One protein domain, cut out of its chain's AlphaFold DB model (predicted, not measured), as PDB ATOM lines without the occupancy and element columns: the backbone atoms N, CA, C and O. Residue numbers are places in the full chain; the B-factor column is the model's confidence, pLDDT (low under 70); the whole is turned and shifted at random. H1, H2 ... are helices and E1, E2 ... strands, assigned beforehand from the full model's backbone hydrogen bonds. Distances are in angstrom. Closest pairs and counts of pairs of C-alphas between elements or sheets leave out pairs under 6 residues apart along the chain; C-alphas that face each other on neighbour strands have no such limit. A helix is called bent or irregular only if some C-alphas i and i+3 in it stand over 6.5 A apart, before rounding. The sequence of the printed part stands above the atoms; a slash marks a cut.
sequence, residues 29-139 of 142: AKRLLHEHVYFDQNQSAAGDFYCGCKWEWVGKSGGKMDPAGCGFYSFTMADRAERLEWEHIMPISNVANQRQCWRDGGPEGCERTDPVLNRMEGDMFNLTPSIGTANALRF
ATOM      1  N   ALA A  29     194.459 241.995 333.311       97.38
ATOM      2  CA  ALA A  29     194.412 240.900 334.276       97.38
ATOM      3  C   ALA A  29     195.637 239.994 334.142       97.38
ATOM      4  O   ALA A  29     196.343 239.769 335.117       97.38
ATOM      5  N   LYS A  30     195.972 239.566 332.917       98.06
ATOM      6  CA  LYS A  30     197.164 238.740 332.657       98.06
ATOM      7  C   LYS A  30     198.466 239.405 333.107       98.06
ATOM      8  O   LYS A  30     199.361 238.728 333.605       98.06
ATOM      9  N   ARG A  31     198.585 240.725 332.928       97.81
ATOM     10  CA  ARG A  31     199.755 241.496 333.384       97.81
ATOM     11  C   ARG A  31     199.823 241.554 334.904       97.81
ATOM     12  O   ARG A  31     200.856 241.212 335.456       97.81
ATOM     13  N   LEU A  32     198.723 241.905 335.568       97.88
ATOM     14  CA  LEU A  32     198.663 241.978 337.031       97.88
ATOM     15  C   LEU A  32     198.906 240.611 337.681       97.88
ATOM     16  O   LEU A  32     199.640 240.514 338.660       97.88
ATOM     17  N   LEU A  33     198.336 239.547 337.114       98.25
ATOM     18  CA  LEU A  33     198.566 238.178 337.564       98.25
ATOM     19  C   LEU A  33     200.036 237.782 337.423       98.25
ATOM     20  O   LEU A  33     200.593 237.211 338.354       98.25
ATOM     21  N   HIS A  34     200.678 238.114 336.303       97.75
ATOM     22  CA  HIS A  34     202.116 237.908 336.145       97.75
ATOM     23  C   HIS A  34     202.924 238.734 337.158       97.75
ATOM     24  O   HIS A  34     203.768 238.172 337.837       97.75
ATOM     25  N   GLU A  35     202.663 240.034 337.296       97.50
ATOM     26  CA  GLU A  35     203.492 240.963 338.080       97.50
ATOM     27  C   GLU A  35     203.316 240.835 339.601       97.50
ATOM     28  O   GLU A  35     204.221 241.200 340.353       97.50
ATOM     29  N   HIS A  36     202.160 240.359 340.071       97.44
ATOM     30  CA  HIS A  36     201.796 240.444 341.491       97.44
ATOM     31  C   HIS A  36     201.322 239.134 342.124       97.44
ATOM     32  O   HIS A  36     201.263 239.066 343.349       97.44
ATOM     33  N   VAL A  37     200.986 238.110 341.334       97.06
ATOM     34  CA  VAL A  37     200.440 236.844 341.862       97.06
ATOM     35  C   VAL A  37     201.344 235.660 341.538       97.06
ATOM     36  O   VAL A  37     201.745 234.933 342.436       97.06
ATOM     37  N   TYR A  38     201.694 235.480 340.265       97.88
ATOM     38  CA  TYR A  38     202.479 234.343 339.782       97.88
ATOM     39  C   TYR A  38     203.954 234.685 339.523       97.88
ATOM     40  O   TYR A  38     204.688 233.833 339.020       97.88
ATOM     41  N   PHE A  39     204.393 235.905 339.855       96.25
ATOM     42  CA  PHE A  39     205.729 236.430 339.529       96.25
ATOM     43  C   PHE A  39     206.876 235.506 339.968       96.25
ATOM     44  O   PHE A  39     207.896 235.446 339.287       96.25
ATOM     45  N   ASP A  40     206.698 234.761 341.062       95.88
ATOM     46  CA  ASP A  40     207.666 233.815 341.629       95.88
ATOM     47  C   ASP A  40     207.200 232.344 341.595       95.88
ATOM     48  O   ASP A  40     207.896 231.450 342.080       95.88
ATOM     49  N   GLN A  41     206.035 232.063 341.006       96.56
ATOM     50  CA  GLN A  41     205.427 230.728 341.026       96.56
ATOM     51  C   GLN A  41     205.874 229.836 339.864       96.56
ATOM     52  O   GLN A  41     205.707 228.617 339.931       96.56
ATOM     53  N   ASN A  42     206.492 230.412 338.830       97.00
ATOM     54  CA  ASN A  42     206.858 229.728 337.586       97.00
ATOM     55  C   ASN A  42     207.877 228.587 337.759       97.00
ATOM     56  O   ASN A  42     207.958 227.693 336.917       97.00
ATOM     57  N   GLN A  43     208.621 228.599 338.868       97.06
ATOM     58  CA  GLN A  43     209.593 227.567 339.251       97.06
ATOM     59  C   GLN A  43     209.211 226.813 340.532       97.06
ATOM     60  O   GLN A  43     209.999 225.997 341.025       97.06
ATOM     61  N   SER A  44     208.022 227.085 341.079       96.81
ATOM     62  CA  SER A  44     207.531 226.467 342.310       96.81
ATOM     63  C   SER A  44     207.331 224.954 342.151       96.81
ATOM     64  O   SER A  44     207.352 224.404 341.049       96.81
ATOM     65  N   ALA A  45     207.119 224.266 343.274       95.06
ATOM     66  CA  ALA A  45     206.755 222.851 343.265       95.06
ATOM     67  C   ALA A  45     205.332 222.597 342.730       95.06
ATOM     68  O   ALA A  45     205.030 221.463 342.375       95.06
ATOM     69  N   ALA A  46     204.471 223.623 342.697       95.62
ATOM     70  CA  ALA A  46     203.104 223.495 342.204       95.62
ATOM     71  C   ALA A  46     203.047 223.459 340.672       95.62
ATOM     72  O   ALA A  46     202.294 222.659 340.132       95.62
ATOM     73  N   GLY A  47     203.862 224.279 339.992       97.06
ATOM     74  CA  GLY A  47     203.863 224.409 338.532       97.06
ATOM     75  C   GLY A  47     202.571 225.019 337.975       97.06
ATOM     76  O   GLY A  47     201.899 225.795 338.656       97.06
ATOM     77  N   ASP A  48     202.263 224.734 336.708       98.25
ATOM     78  CA  ASP A  48     201.020 225.166 336.067       98.25
ATOM     79  C   ASP A  48     199.784 224.461 336.649       98.25
ATOM     80  O   ASP A  48     199.882 223.446 337.337       98.25
ATOM     81  N   PHE A  49     198.602 224.999 336.352       98.06
ATOM     82  CA  PHE A  49     197.348 224.600 336.991       98.06
ATOM     83  C   PHE A  49     196.996 223.118 336.846       98.06
ATOM     84  O   PHE A  49     196.483 222.514 337.787       98.06
ATOM     85  N   TYR A  50     197.229 222.544 335.664       97.38
ATOM     86  CA  TYR A  50     196.788 221.184 335.363       97.38
ATOM     87  C   TYR A  50     197.879 220.142 335.571       97.38
ATOM     88  O   TYR A  50     197.587 219.042 336.041       97.38
ATOM     89  N   CYS A  51     199.112 220.439 335.162       97.31
ATOM     90  CA  CYS A  51     200.125 219.412 334.932       97.31
ATOM     91  C   CYS A  51     201.377 219.581 335.799       97.31
ATOM     92  O   CYS A  51     202.262 218.727 335.751       97.31
ATOM     93  N   GLY A  52     201.462 220.647 336.595       97.81
ATOM     94  CA  GLY A  52     202.639 220.963 337.394       97.81
ATOM     95  C   GLY A  52     203.881 221.297 336.564       97.81
ATOM     96  O   GLY A  52     205.010 221.165 337.036       97.81
ATOM     97  N   CYS A  53     203.698 221.733 335.320       98.44
ATOM     98  CA  CYS A  53     204.782 222.124 334.435       98.44
ATOM     99  C   CYS A  53     205.333 223.493 334.819       98.44
ATOM    100  O   CYS A  53     204.589 224.447 335.046       98.44
ATOM    101  N   LYS A  54     206.659 223.595 334.862       98.62
ATOM    102  CA  LYS A  54     207.356 224.869 335.054       98.62
ATOM    103  C   LYS A  54     207.352 225.675 333.763       98.62
ATOM    104  O   LYS A  54     207.150 225.127 332.675       98.62
ATOM    105  N   TRP A  55     207.591 226.977 333.878       98.44
ATOM    106  CA  TRP A  55     207.694 227.854 332.717       98.44
ATOM    107  C   TRP A  55     208.681 228.995 332.923       98.44
ATOM    108  O   TRP A  55     208.982 229.414 334.038       98.44
ATOM    109  N   GLU A  56     209.149 229.545 331.811       98.44
ATOM    110  CA  GLU A  56     209.916 230.784 331.771       98.44
ATOM    111  C   GLU A  56     209.024 231.926 331.292       98.44
ATOM    112  O   GLU A  56     208.309 231.785 330.297       98.44
ATOM    113  N   TRP A  57     209.057 233.066 331.981       98.00
ATOM    114  CA  TRP A  57     208.287 234.245 331.582       98.00
ATOM    115  C   TRP A  57     208.817 234.839 330.273       98.00
ATOM    116  O   TRP A  57     210.021 235.013 330.082       98.00
ATOM    117  N   VAL A  58     207.904 235.185 329.363       97.19
ATOM    118  CA  VAL A  58     208.216 235.801 328.068       97.19
ATOM    119  C   VAL A  58     207.259 236.959 327.795       97.19
ATOM    120  O   VAL A  58     206.035 236.814 327.772       97.19
ATOM    121  N   GLY A  59     207.825 238.131 327.516       96.12
ATOM    122  CA  GLY A  59     207.044 239.333 327.241       96.12
ATOM    123  C   GLY A  59     206.286 239.831 328.476       96.12
ATOM    124  O   GLY A  59     206.768 239.728 329.597       96.12
ATOM    125  N   LYS A  60     205.105 240.424 328.263       96.31
ATOM    126  CA  LYS A  60     204.350 241.104 329.334       96.31
ATOM    127  C   LYS A  60     203.610 240.152 330.272       96.31
ATOM    128  O   LYS A  60     203.395 240.492 331.426       96.31
ATOM    129  N   SER A  61     203.162 239.008 329.766       96.88
ATOM    130  CA  SER A  61     202.348 238.043 330.522       96.88
ATOM    131  C   SER A  61     202.316 236.654 329.871       96.88
ATOM    132  O   SER A  61     201.405 235.875 330.140       96.88
ATOM    133  N   GLY A  62     203.203 236.391 328.909       97.38
ATOM    134  CA  GLY A  62     203.306 235.097 328.238       97.38
ATOM    135  C   GLY A  62     204.381 234.244 328.895       97.38
ATOM    136  O   GLY A  62     205.115 234.713 329.760       97.38
ATOM    137  N   GLY A  63     204.521 233.003 328.453       97.75
ATOM    138  CA  GLY A  63     205.558 232.123 328.972       97.75
ATOM    139  C   GLY A  63     205.863 230.969 328.035       97.75
ATOM    140  O   GLY A  63     205.026 230.586 327.213       97.75
ATOM    141  N   LYS A  64     207.080 230.443 328.161       98.50
ATOM    142  CA  LYS A  64     207.518 229.207 327.523       98.50
ATOM    143  C   LYS A  64     207.454 228.084 328.551       98.50
ATOM    144  O   LYS A  64     208.187 228.125 329.534       98.50
ATOM    145  N   MET A  65     206.589 227.106 328.322       98.56
ATOM    146  CA  MET A  65     206.450 225.946 329.207       98.56
ATOM    147  C   MET A  65     207.632 224.987 329.036       98.56
ATOM    148  O   MET A  65     208.244 224.938 327.966       98.56
ATOM    149  N   ASP A  66     207.893 224.175 330.061       98.31
ATOM    150  CA  ASP A  66     208.778 223.009 330.001       98.31
ATOM    151  C   ASP A  66     207.973 221.696 330.124       98.31
ATOM    152  O   ASP A  66     207.858 221.135 331.219       98.31
ATOM    153  N   PRO A  67     207.401 221.181 329.015       98.19
ATOM    154  CA  PRO A  67     206.675 219.912 329.017       98.19
ATOM    155  C   PRO A  67     207.552 218.727 329.421       98.19
ATOM    156  O   PRO A  67     207.088 217.805 330.085       98.19
ATOM    157  N   ALA A  68     208.829 218.737 329.029       97.81
ATOM    158  CA  ALA A  68     209.737 217.634 329.308       97.81
ATOM    159  C   ALA A  68     210.043 217.535 330.809       97.81
ATOM    160  O   ALA A  68     210.052 216.431 331.355       97.81
ATOM    161  N   GLY A  69     210.222 218.674 331.484       97.25
ATOM    162  CA  GLY A  69     210.490 218.739 332.921       97.25
ATOM    163  C   GLY A  69     209.373 218.173 333.802       97.25
ATOM    164  O   GLY A  69     209.662 217.612 334.856       97.25
ATOM    165  N   CYS A  70     208.113 218.266 333.365       97.50
ATOM    166  CA  CYS A  70     206.956 217.657 334.042       97.50
ATOM    167  C   CYS A  70     206.525 216.305 333.445       97.50
ATOM    168  O   CYS A  70     205.597 215.682 333.953       97.50
ATOM    169  N   GLY A  71     207.169 215.835 332.369       97.81
ATOM    170  CA  GLY A  71     206.773 214.611 331.663       97.81
ATOM    171  C   GLY A  71     205.464 214.730 330.871       97.81
ATOM    172  O   GLY A  71     204.850 213.710 330.552       97.81
ATOM    173  N   PHE A  72     205.019 215.949 330.552       97.75
ATOM    174  CA  PHE A  72     203.827 216.183 329.745       97.75
ATOM    175  C   PHE A  72     204.040 215.741 328.297       97.75
ATOM    176  O   PHE A  72     205.053 216.048 327.664       97.75
ATOM    177  N   TYR A  73     203.038 215.060 327.745       96.69
ATOM    178  CA  TYR A  73     203.060 214.574 326.375       96.69
ATOM    179  C   TYR A  73     201.657 214.547 325.765       96.69
ATOM    180  O   TYR A  73     200.706 214.084 326.392       96.69
ATOM    181  N   SER A  74     201.537 214.998 324.516       96.00
ATOM    182  CA  SER A  74     200.308 214.902 323.726       96.00
ATOM    183  C   SER A  74     200.632 214.849 322.236       96.00
ATOM    184  O   SER A  74     201.486 215.590 321.753       96.00
ATOM    185  N   PHE A  75     199.906 214.012 321.492       95.81
ATOM    186  CA  PHE A  75     199.939 214.009 320.025       95.81
ATOM    187  C   PHE A  75     199.057 215.106 319.412       95.81
ATOM    188  O   PHE A  75     199.290 215.545 318.289       95.81
ATOM    189  N   THR A  76     198.024 215.540 320.131       95.94
ATOM    190  CA  THR A  76     197.033 216.511 319.657       95.94
ATOM    191  C   THR A  76     197.354 217.889 320.226       95.94
ATOM    192  O   THR A  76     197.672 218.002 321.407       95.94
ATOM    193  N   MET A  77     197.268 218.936 319.395       96.00
ATOM    194  CA  MET A  77     197.649 220.313 319.769       96.00
ATOM    195  C   MET A  77     199.073 220.403 320.353       96.00
ATOM    196  O   MET A  77     199.322 221.171 321.283       96.00
ATOM    197  N   ALA A  78     199.998 219.576 319.852       96.12
ATOM    198  CA  ALA A  78     201.362 219.463 320.375       96.12
ATOM    199  C   ALA A  78     202.157 220.776 320.255       96.12
ATOM    200  O   ALA A  78     202.982 221.082 321.108       96.12
ATOM    201  N   ASP A  79     201.865 221.593 319.242       95.69
ATOM    202  CA  ASP A  79     202.475 222.910 319.030       95.69
ATOM    203  C   ASP A  79     202.169 223.909 320.161       95.69
ATOM    204  O   ASP A  79     202.917 224.866 320.373       95.69
ATOM    205  N   ARG A  80     201.083 223.683 320.912       98.19
ATOM    206  CA  ARG A  80     200.691 224.522 322.053       98.19
ATOM    207  C   ARG A  80     201.347 224.091 323.363       98.19
ATOM    208  O   ARG A  80     201.271 224.841 324.330       98.19
ATOM    209  N   ALA A  81     202.015 222.936 323.407       98.12
ATOM    210  CA  ALA A  81     202.606 222.411 324.639       98.12
ATOM    211  C   ALA A  81     203.716 223.326 325.173       98.12
ATOM    212  O   ALA A  81     203.912 223.424 326.374       98.12
ATOM    213  N   GLU A  82     204.411 224.051 324.299       97.88
ATOM    214  CA  GLU A  82     205.489 224.964 324.698       97.88
ATOM    215  C   GLU A  82     204.992 226.358 325.111       97.88
ATOM    216  O   GLU A  82     205.797 227.222 325.460       97.88
ATOM    217  N   ARG A  83     203.679 226.612 325.065       98.00
ATOM    218  CA  ARG A  83     203.089 227.932 325.319       98.00
ATOM    219  C   ARG A  83     202.351 227.945 326.645       98.00
ATOM    220  O   ARG A  83     201.512 227.084 326.894       98.00
ATOM    221  N   LEU A  84     202.630 228.959 327.457       98.50
ATOM    222  CA  LEU A  84     201.754 229.316 328.563       98.50
ATOM    223  C   LEU A  84     200.503 229.968 327.986       98.50
ATOM    224  O   LEU A  84     200.585 230.972 327.271       98.50
ATOM    225  N   GLU A  85     199.349 229.420 328.334       98.31
ATOM    226  CA  GLU A  85     198.050 230.005 328.042       98.31
ATOM    227  C   GLU A  85     197.319 230.274 329.354       98.31
ATOM    228  O   GLU A  85     197.386 229.484 330.295       98.31
ATOM    229  N   TRP A  86     196.646 231.420 329.432       98.31
ATOM    230  CA  TRP A  86     195.835 231.761 330.594       98.31
ATOM    231  C   TRP A  86     194.502 231.035 330.481       98.31
ATOM    232  O   TRP A  86     193.732 231.294 329.558       98.31
ATOM    233  N   GLU A  87     194.271 230.110 331.399       97.81
ATOM    234  CA  GLU A  87     193.065 229.303 331.487       97.81
ATOM    235  C   GLU A  87     191.988 230.059 332.258       97.81
ATOM    236  O   GLU A  87     192.222 230.504 333.385       97.81
ATOM    237  N   HIS A  88     190.794 230.142 331.674       97.06
ATOM    238  CA  HIS A  88     189.589 230.511 332.406       97.06
ATOM    239  C   HIS A  88     189.018 229.267 333.095       97.06
ATOM    240  O   HIS A  88     188.426 228.423 332.424       97.06
ATOM    241  N   ILE A  89     189.148 229.147 334.422       96.56
ATOM    242  CA  ILE A  89     188.660 227.968 335.174       96.56
ATOM    243  C   ILE A  89     187.176 227.721 334.868       96.56
ATOM    244  O   ILE A  89     186.777 226.610 334.538       96.56
ATOM    245  N   MET A  90     186.364 228.771 334.885       95.12
ATOM    246  CA  MET A  90     185.028 228.813 334.304       95.12
ATOM    247  C   MET A  90     185.117 229.403 332.891       95.12
ATOM    248  O   MET A  90     185.401 230.600 332.784       95.12
ATOM    249  N   PRO A  91     184.845 228.633 331.818       94.12
ATOM    250  CA  PRO A  91     185.000 229.100 330.446       94.12
ATOM    251  C   PRO A  91     184.161 230.344 330.193       94.12
ATOM    252  O   PRO A  91     182.955 230.357 330.469       94.12
ATOM    253  N   ILE A  92     184.773 231.379 329.614       91.12
ATOM    254  CA  ILE A  92     184.064 232.635 329.360       91.12
ATOM    255  C   ILE A  92     182.880 232.429 328.405       91.12
ATOM    256  O   ILE A  92     181.840 233.067 328.553       91.12
ATOM    257  N   SER A  93     182.968 231.456 327.492       89.38
ATOM    258  CA  SER A  93     181.878 231.082 326.587       89.38
ATOM    259  C   SER A  93     180.588 230.706 327.315       89.38
ATOM    260  O   SER A  93     179.512 230.986 326.796       89.38
ATOM    261  N   ASN A  94     180.672 230.102 328.508       90.50
ATOM    262  CA  ASN A  94     179.503 229.614 329.248       90.50
ATOM    263  C   ASN A  94     178.654 230.759 329.812       90.50
ATOM    264  O   ASN A  94     177.452 230.597 330.018       90.50
ATOM    265  N   VAL A  95     179.275 231.916 330.044       88.50
ATOM    266  CA  VAL A  95     178.587 233.138 330.479       88.50
ATOM    267  C   VAL A  95     178.329 234.095 329.321       88.50
ATOM    268  O   VAL A  95     177.369 234.864 329.348       88.50
ATOM    269  N   ALA A  96     179.176 234.066 328.296       90.00
ATOM    270  CA  ALA A  96     179.127 235.015 327.202       90.00
ATOM    271  C   ALA A  96     178.100 234.635 326.129       90.00
ATOM    272  O   ALA A  96     177.420 235.516 325.608       90.00
ATOM    273  N   ASN A  97     177.903 233.340 325.855       88.94
ATOM    274  CA  ASN A  97     176.989 232.863 324.809       88.94
ATOM    275  C   ASN A  97     175.504 233.223 325.037       88.94
ATOM    276  O   ASN A  97     174.707 233.158 324.102       88.94
ATOM    277  N   GLN A  98     175.132 233.628 326.254       88.94
ATOM    278  CA  GLN A  98     173.777 234.070 326.607       88.94
ATOM    279  C   GLN A  98     173.564 235.574 326.378       88.94
ATOM    280  O   GLN A  98     172.436 236.062 326.462       88.94
ATOM    281  N   ARG A  99     174.635 236.333 326.118       90.44
ATOM    282  CA  ARG A  99     174.596 237.794 326.011       90.44
ATOM    283  C   ARG A  99     174.208 238.237 324.608       90.44
ATOM    284  O   ARG A  99     174.570 237.614 323.612       90.44
ATOM    285  N   GLN A 100     173.515 239.370 324.522       89.88
ATOM    286  CA  GLN A 100     173.057 239.918 323.245       89.88
ATOM    287  C   GLN A 100     174.229 240.263 322.309       89.88
ATOM    288  O   GLN A 100     174.181 239.920 321.134       89.88
ATOM    289  N   CYS A 101     175.324 240.815 322.844       89.25
ATOM    290  CA  CYS A 101     176.540 241.100 322.075       89.25
ATOM    291  C   CYS A 101     177.109 239.865 321.358       89.25
ATOM    292  O   CYS A 101     177.615 239.973 320.244       89.25
ATOM    293  N   TRP A 102     176.980 238.684 321.972       87.81
ATOM    294  CA  TRP A 102     177.496 237.436 321.423       87.81
ATOM    295  C   TRP A 102     176.598 236.928 320.303       87.81
ATOM    296  O   TRP A 102     177.073 236.392 319.304       87.81
ATOM    297  N   ARG A 103     175.285 237.118 320.446       85.12
ATOM    298  CA  ARG A 103     174.311 236.790 319.399       85.12
ATOM    299  C   ARG A 103     174.492 237.677 318.168       85.12
ATOM    300  O   ARG A 103     174.340 237.183 317.057       85.12
ATOM    301  N   ASP A 104     174.843 238.945 318.376       85.44
ATOM    302  CA  ASP A 104     174.948 239.938 317.303       85.44
ATOM    303  C   ASP A 104     176.333 239.979 316.638       85.44
ATOM    304  O   ASP A 104     176.436 240.337 315.467       85.44
ATOM    305  N   GLY A 105     177.402 239.623 317.362       81.69
ATOM    306  CA  GLY A 105     178.783 239.771 316.885       81.69
ATOM    307  C   GLY A 105     179.744 238.645 317.268       81.69
ATOM    308  O   GLY A 105     180.948 238.796 317.079       81.69
ATOM    309  N   GLY A 106     179.247 237.527 317.803       80.56
ATOM    310  CA  GLY A 106     180.083 236.416 318.253       80.56
ATOM    311  C   GLY A 106     180.974 236.769 319.453       80.56
ATOM    312  O   GLY A 106     180.757 237.791 320.109       80.56
ATOM    313  N   PRO A 107     181.988 235.932 319.744       70.19
ATOM    314  CA  PRO A 107     182.904 236.144 320.864       70.19
ATOM    315  C   PRO A 107     183.563 237.527 320.868       70.19
ATOM    316  O   PRO A 107     183.567 238.220 321.882       70.19
ATOM    317  N   GLU A 108     184.043 237.959 319.706       73.25
ATOM    318  CA  GLU A 108     184.768 239.219 319.517       73.25
ATOM    319  C   GLU A 108     183.840 240.445 319.625       73.25
ATOM    320  O   GLU A 108     184.256 241.530 320.031       73.25
ATOM    321  N   GLY A 109     182.549 240.288 319.307       76.56
ATOM    322  CA  GLY A 109     181.563 241.371 319.370       76.56
ATOM    323  C   GLY A 109     181.310 241.896 320.785       76.56
ATOM    324  O   GLY A 109     180.982 243.077 320.964       76.56
ATOM    325  N   CYS A 110     181.489 241.047 321.799       82.50
ATOM    326  CA  CYS A 110     181.265 241.419 323.190       82.50
ATOM    327  C   CYS A 110     182.390 242.247 323.807       82.50
ATOM    328  O   CYS A 110     182.087 243.122 324.617       82.50
ATOM    329  N   GLU A 111     183.642 242.052 323.382       78.56
ATOM    330  CA  GLU A 111     184.813 242.729 323.965       78.56
ATOM    331  C   GLU A 111     184.677 244.263 323.922       78.56
ATOM    332  O   GLU A 111     185.084 244.984 324.831       78.56
ATOM    333  N   ARG A 112     184.032 244.800 322.882       76.81
ATOM    334  CA  ARG A 112     183.834 246.251 322.730       76.81
ATOM    335  C   ARG A 112     182.546 246.772 323.370       76.81
ATOM    336  O   ARG A 112     182.433 247.973 323.609       76.81
ATOM    337  N   THR A 113     181.547 245.916 323.561       83.00
ATOM    338  CA  THR A 113     180.157 246.354 323.780       83.00
ATOM    339  C   THR A 113     179.596 245.980 325.145       83.00
ATOM    340  O   THR A 113     178.643 246.622 325.586       83.00
ATOM    341  N   ASP A 114     180.191 245.008 325.839       89.38
ATOM    342  CA  ASP A 114     179.695 244.522 327.124       89.38
ATOM    343  C   ASP A 114     180.735 244.704 328.250       89.38
ATOM    344  O   ASP A 114     181.539 243.810 328.527       89.38
ATOM    345  N   PRO A 115     180.716 245.847 328.966       88.88
ATOM    346  CA  PRO A 115     181.663 246.109 330.049       88.88
ATOM    347  C   PRO A 115     181.498 245.162 331.247       88.88
ATOM    348  O   PRO A 115     182.409 245.049 332.070       88.88
ATOM    349  N   VAL A 116     180.347 244.489 331.377       89.69
ATOM    350  CA  VAL A 116     180.149 243.468 332.411       89.69
ATOM    351  C   VAL A 116     180.879 242.196 332.005       89.69
ATOM    352  O   VAL A 116     181.571 241.624 332.843       89.69
ATOM    353  N   LEU A 117     180.781 241.777 330.740       90.00
ATOM    354  CA  LEU A 117     181.540 240.625 330.259       90.00
ATOM    355  C   LEU A 117     183.047 240.870 330.354       90.00
ATOM    356  O   LEU A 117     183.744 240.001 330.864       90.00
ATOM    357  N   ASN A 118     183.536 242.053 329.974       90.12
ATOM    358  CA  ASN A 118     184.965 242.378 330.069       90.12
ATOM    359  C   ASN A 118     185.495 242.238 331.501       90.12
ATOM    360  O   ASN A 118     186.602 241.751 331.714       90.12
ATOM    361  N   ARG A 119     184.684 242.620 332.499       90.81
ATOM    362  CA  ARG A 119     185.026 242.427 333.912       90.81
ATOM    363  C   ARG A 119     185.059 240.949 334.301       90.81
ATOM    364  O   ARG A 119     185.905 240.569 335.096       90.81
ATOM    365  N   MET A 120     184.135 240.138 333.785       93.00
ATOM    366  CA  MET A 120     184.109 238.693 334.048       93.00
ATOM    367  C   MET A 120     185.288 237.980 333.377       93.00
ATOM    368  O   MET A 120     185.859 237.063 333.954       93.00
ATOM    369  N   GLU A 121     185.667 238.406 332.174       92.62
ATOM    370  CA  GLU A 121     186.814 237.864 331.445       92.62
ATOM    371  C   GLU A 121     188.145 238.240 332.107       92.62
ATOM    372  O   GLU A 121     189.062 237.423 332.157       92.62
ATOM    373  N   GLY A 122     188.238 239.460 332.642       94.62
ATOM    374  CA  GLY A 122     189.379 239.951 333.413       94.62
ATOM    375  C   GLY A 122     189.358 239.589 334.902       94.62
ATOM    376  O   GLY A 122     190.198 240.092 335.650       94.62
ATOM    377  N   ASP A 123     188.424 238.748 335.360       95.94
ATOM    378  CA  ASP A 123     188.385 238.321 336.759       95.94
ATOM    379  C   ASP A 123     189.590 237.425 337.073       95.94
ATOM    380  O   ASP A 123     189.685 236.278 336.632       95.94
ATOM    381  N   MET A 124     190.523 237.958 337.863       97.12
ATOM    382  CA  MET A 124     191.771 237.284 338.214       97.12
ATOM    383  C   MET A 124     191.566 236.014 339.047       97.12
ATOM    384  O   MET A 124     192.429 235.143 339.018       97.12
ATOM    385  N   PHE A 125     190.439 235.865 339.751       96.75
ATOM    386  CA  PHE A 125     190.129 234.621 340.466       96.75
ATOM    387  C   PHE A 125     189.753 233.477 339.525       96.75
ATOM    388  O   PHE A 125     189.798 232.314 339.920       96.75
ATOM    389  N   ASN A 126     189.387 233.799 338.287       97.12
ATOM    390  CA  ASN A 126     189.026 232.825 337.272       97.12
ATOM    391  C   ASN A 126     190.184 232.514 336.311       97.12
ATOM    392  O   ASN A 126     189.974 231.789 335.347       97.12
ATOM    393  N   LEU A 127     191.381 233.066 336.535       98.12
ATOM    394  CA  LEU A 127     192.507 232.996 335.605       98.12
ATOM    395  C   LEU A 127     193.726 232.315 336.226       98.12
ATOM    396  O   LEU A 127     194.215 232.706 337.287       98.12
ATOM    397  N   THR A 128     194.265 231.326 335.519       98.38
ATOM    398  CA  THR A 128     195.410 230.537 335.989       98.38
ATOM    399  C   THR A 128     196.357 230.164 334.840       98.38
ATOM    400  O   THR A 128     195.893 229.985 333.711       98.38
ATOM    401  N   PRO A 129     197.683 230.079 335.061       98.38
ATOM    402  CA  PRO A 129     198.608 229.616 334.032       98.38
ATOM    403  C   PRO A 129     198.396 228.127 333.738       98.38
ATOM    404  O   PRO A 129     198.280 227.312 334.652       98.38
ATOM    405  N   SER A 130     198.374 227.769 332.457       98.56
ATOM    406  CA  SER A 130     198.223 226.396 331.979       98.56
ATOM    407  C   SER A 130     199.143 226.137 330.794       98.56
ATOM    408  O   SER A 130     199.366 227.015 329.956       98.56
ATOM    409  N   ILE A 131     199.589 224.892 330.653       98.50
ATOM    410  CA  ILE A 131     200.125 224.389 329.396       98.50
ATOM    411  C   ILE A 131     199.060 224.502 328.297       98.50
ATOM    412  O   ILE A 131     197.910 224.085 328.474       98.50
ATOM    413  N   GLY A 132     199.424 225.098 327.159       98.44
ATOM    414  CA  GLY A 132     198.464 225.470 326.118       98.44
ATOM    415  C   GLY A 132     197.713 224.284 325.516       98.44
ATOM    416  O   GLY A 132     196.539 224.393 325.175       98.44
ATOM    417  N   THR A 133     198.345 223.113 325.436       98.38
ATOM    418  CA  THR A 133     197.670 221.892 324.978       98.38
ATOM    419  C   THR A 133     196.535 221.469 325.913       98.38
ATOM    420  O   THR A 133     195.468 221.115 325.421       98.38
ATOM    421  N   ALA A 134     196.732 221.517 327.237       97.44
ATOM    422  CA  ALA A 134     195.696 221.132 328.198       97.44
ATOM    423  C   ALA A 134     194.508 222.104 328.149       97.44
ATOM    424  O   ALA A 134     193.374 221.650 328.022       97.44
ATOM    425  N   ASN A 135     194.779 223.414 328.136       97.81
ATOM    426  CA  ASN A 135     193.769 224.461 327.930       97.81
ATOM    427  C   ASN A 135     192.958 224.193 326.643       97.81
ATOM    428  O   ASN A 135     191.736 224.041 326.668       97.81
ATOM    429  N   ALA A 136     193.647 223.994 325.514       96.50
ATOM    430  CA  ALA A 136     193.001 223.744 324.229       96.50
ATOM    431  C   ALA A 136     192.110 222.489 324.218       96.50
ATOM    432  O   ALA A 136     191.033 222.507 323.621       96.50
ATOM    433  N   LEU A 137     192.566 221.398 324.842       96.19
ATOM    434  CA  LEU A 137     191.837 220.129 324.893       96.19
ATOM    435  C   LEU A 137     190.673 220.158 325.889       96.19
ATOM    436  O   LEU A 137     189.668 219.487 325.654       96.19
ATOM    437  N   ARG A 138     190.783 220.943 326.967       95.38
ATOM    438  CA  ARG A 138     189.693 221.175 327.920       95.38
ATOM    439  C   ARG A 138     188.508 221.863 327.241       95.38
ATOM    440  O   ARG A 138     187.357 221.539 327.543       95.38
ATOM    441  N   PHE A 139     188.777 222.763 326.291       90.94
ATOM    442  CA  PHE A 139     187.755 223.463 325.510       90.94
ATOM    443  C   PHE A 139     186.754 224.191 326.434       90.94
ATOM    444  O   PHE A 139     187.162 224.953 327.299       90.94
TER     445      PHE A 139
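This is residues 29 to 139 of the 142 residues of an uncharacterized protein of Pseudomonas oryzihabitans (UniProt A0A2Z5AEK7). A two-stranded antiparallel ribbon, E3 and E4, forms the middle of the domain, with H1 near one side of it and H6 packed on E3 on the other. At one end of the ribbon sits the hairpin E1 and E2, with the short H2 and long loops; at the other end H3, H4 and H5 make a small helical lobe. The 111 printed residues hold six named helices and four named strands, in the order H1 E1 E2 H2 E3 H3 H4 H5 E4 H6, and the class is mixed, helices and strands. The whole is compact, with a radius of gyration of the C-alphas of 15.0 A, and spans 44 by 33 by 21 A.

H1, residues 29 to 36, comes first. E1, residues 55 to 58, and E2, residues 62 to 65, are an antiparallel hairpin, with N 56 and O 64 at 2.9 A. H2, residues 67 to 70, follows. E3, residues 84 to 88, comes nearest to E2 at the C-alphas of Gly 63 and Leu 84, 4.7 A apart. The closest C-alphas of H1 and E3, those of Lys 30 and Trp 86, are 7.4 A apart. H3, residues 92 to 96, touches H4, residues 100 to 113, with C-alphas 96 and 102 closest at 6.5 A. H5, residues 115 to 121, only just touches H3, with 3 pairs of C-alphas within 8 A, the closest Ile 92 and Glu 121 at 6.3 A. H4 and H5 touch only at the corner, with residues 110 to 111 of H4 alone; the C-alphas of Glu 111 and Asn 118 are closest, at 6.1 A, and the lines stand about perpendicular, at 84 degrees. E4, residues 127 to 131, is the antiparallel neighbour of E3, with N 87 and O 128 at 2.8 A. H6, residues 132 to 138, comes closest to E3 at the C-alphas of Glu 85 and Gly 132, 4.9 A apart. H1 and H6 are apart. In H1, H3, H5 and H6 every O i to N i+4 pair is within hydrogen-bond range; in H4 4 of 10 are, beside 5 of 11 O i to N i+3 pairs, and H2 is too short for an O i to N i+4 pair.

H1 begins at C-alpha 29, (194.412, 240.900, 334.276), and is 10.3 A long. E3 and E4 measure 12.8 A and 13.1 A. H4 is irregular, with C-alphas 104 and 107 9.5 A apart. H6 ends at C-alpha 138, (189.693, 221.175, 327.920).

The farthest C-alphas, those of Ala 45 and Asp 104, are 44.5 A apart. The printed part has no cut. The links H1 to E1 and H2 to E3 are long, with 18 and 13 residues. The mean pLDDT of the printed part is 94.2, and no printed residue is under 70.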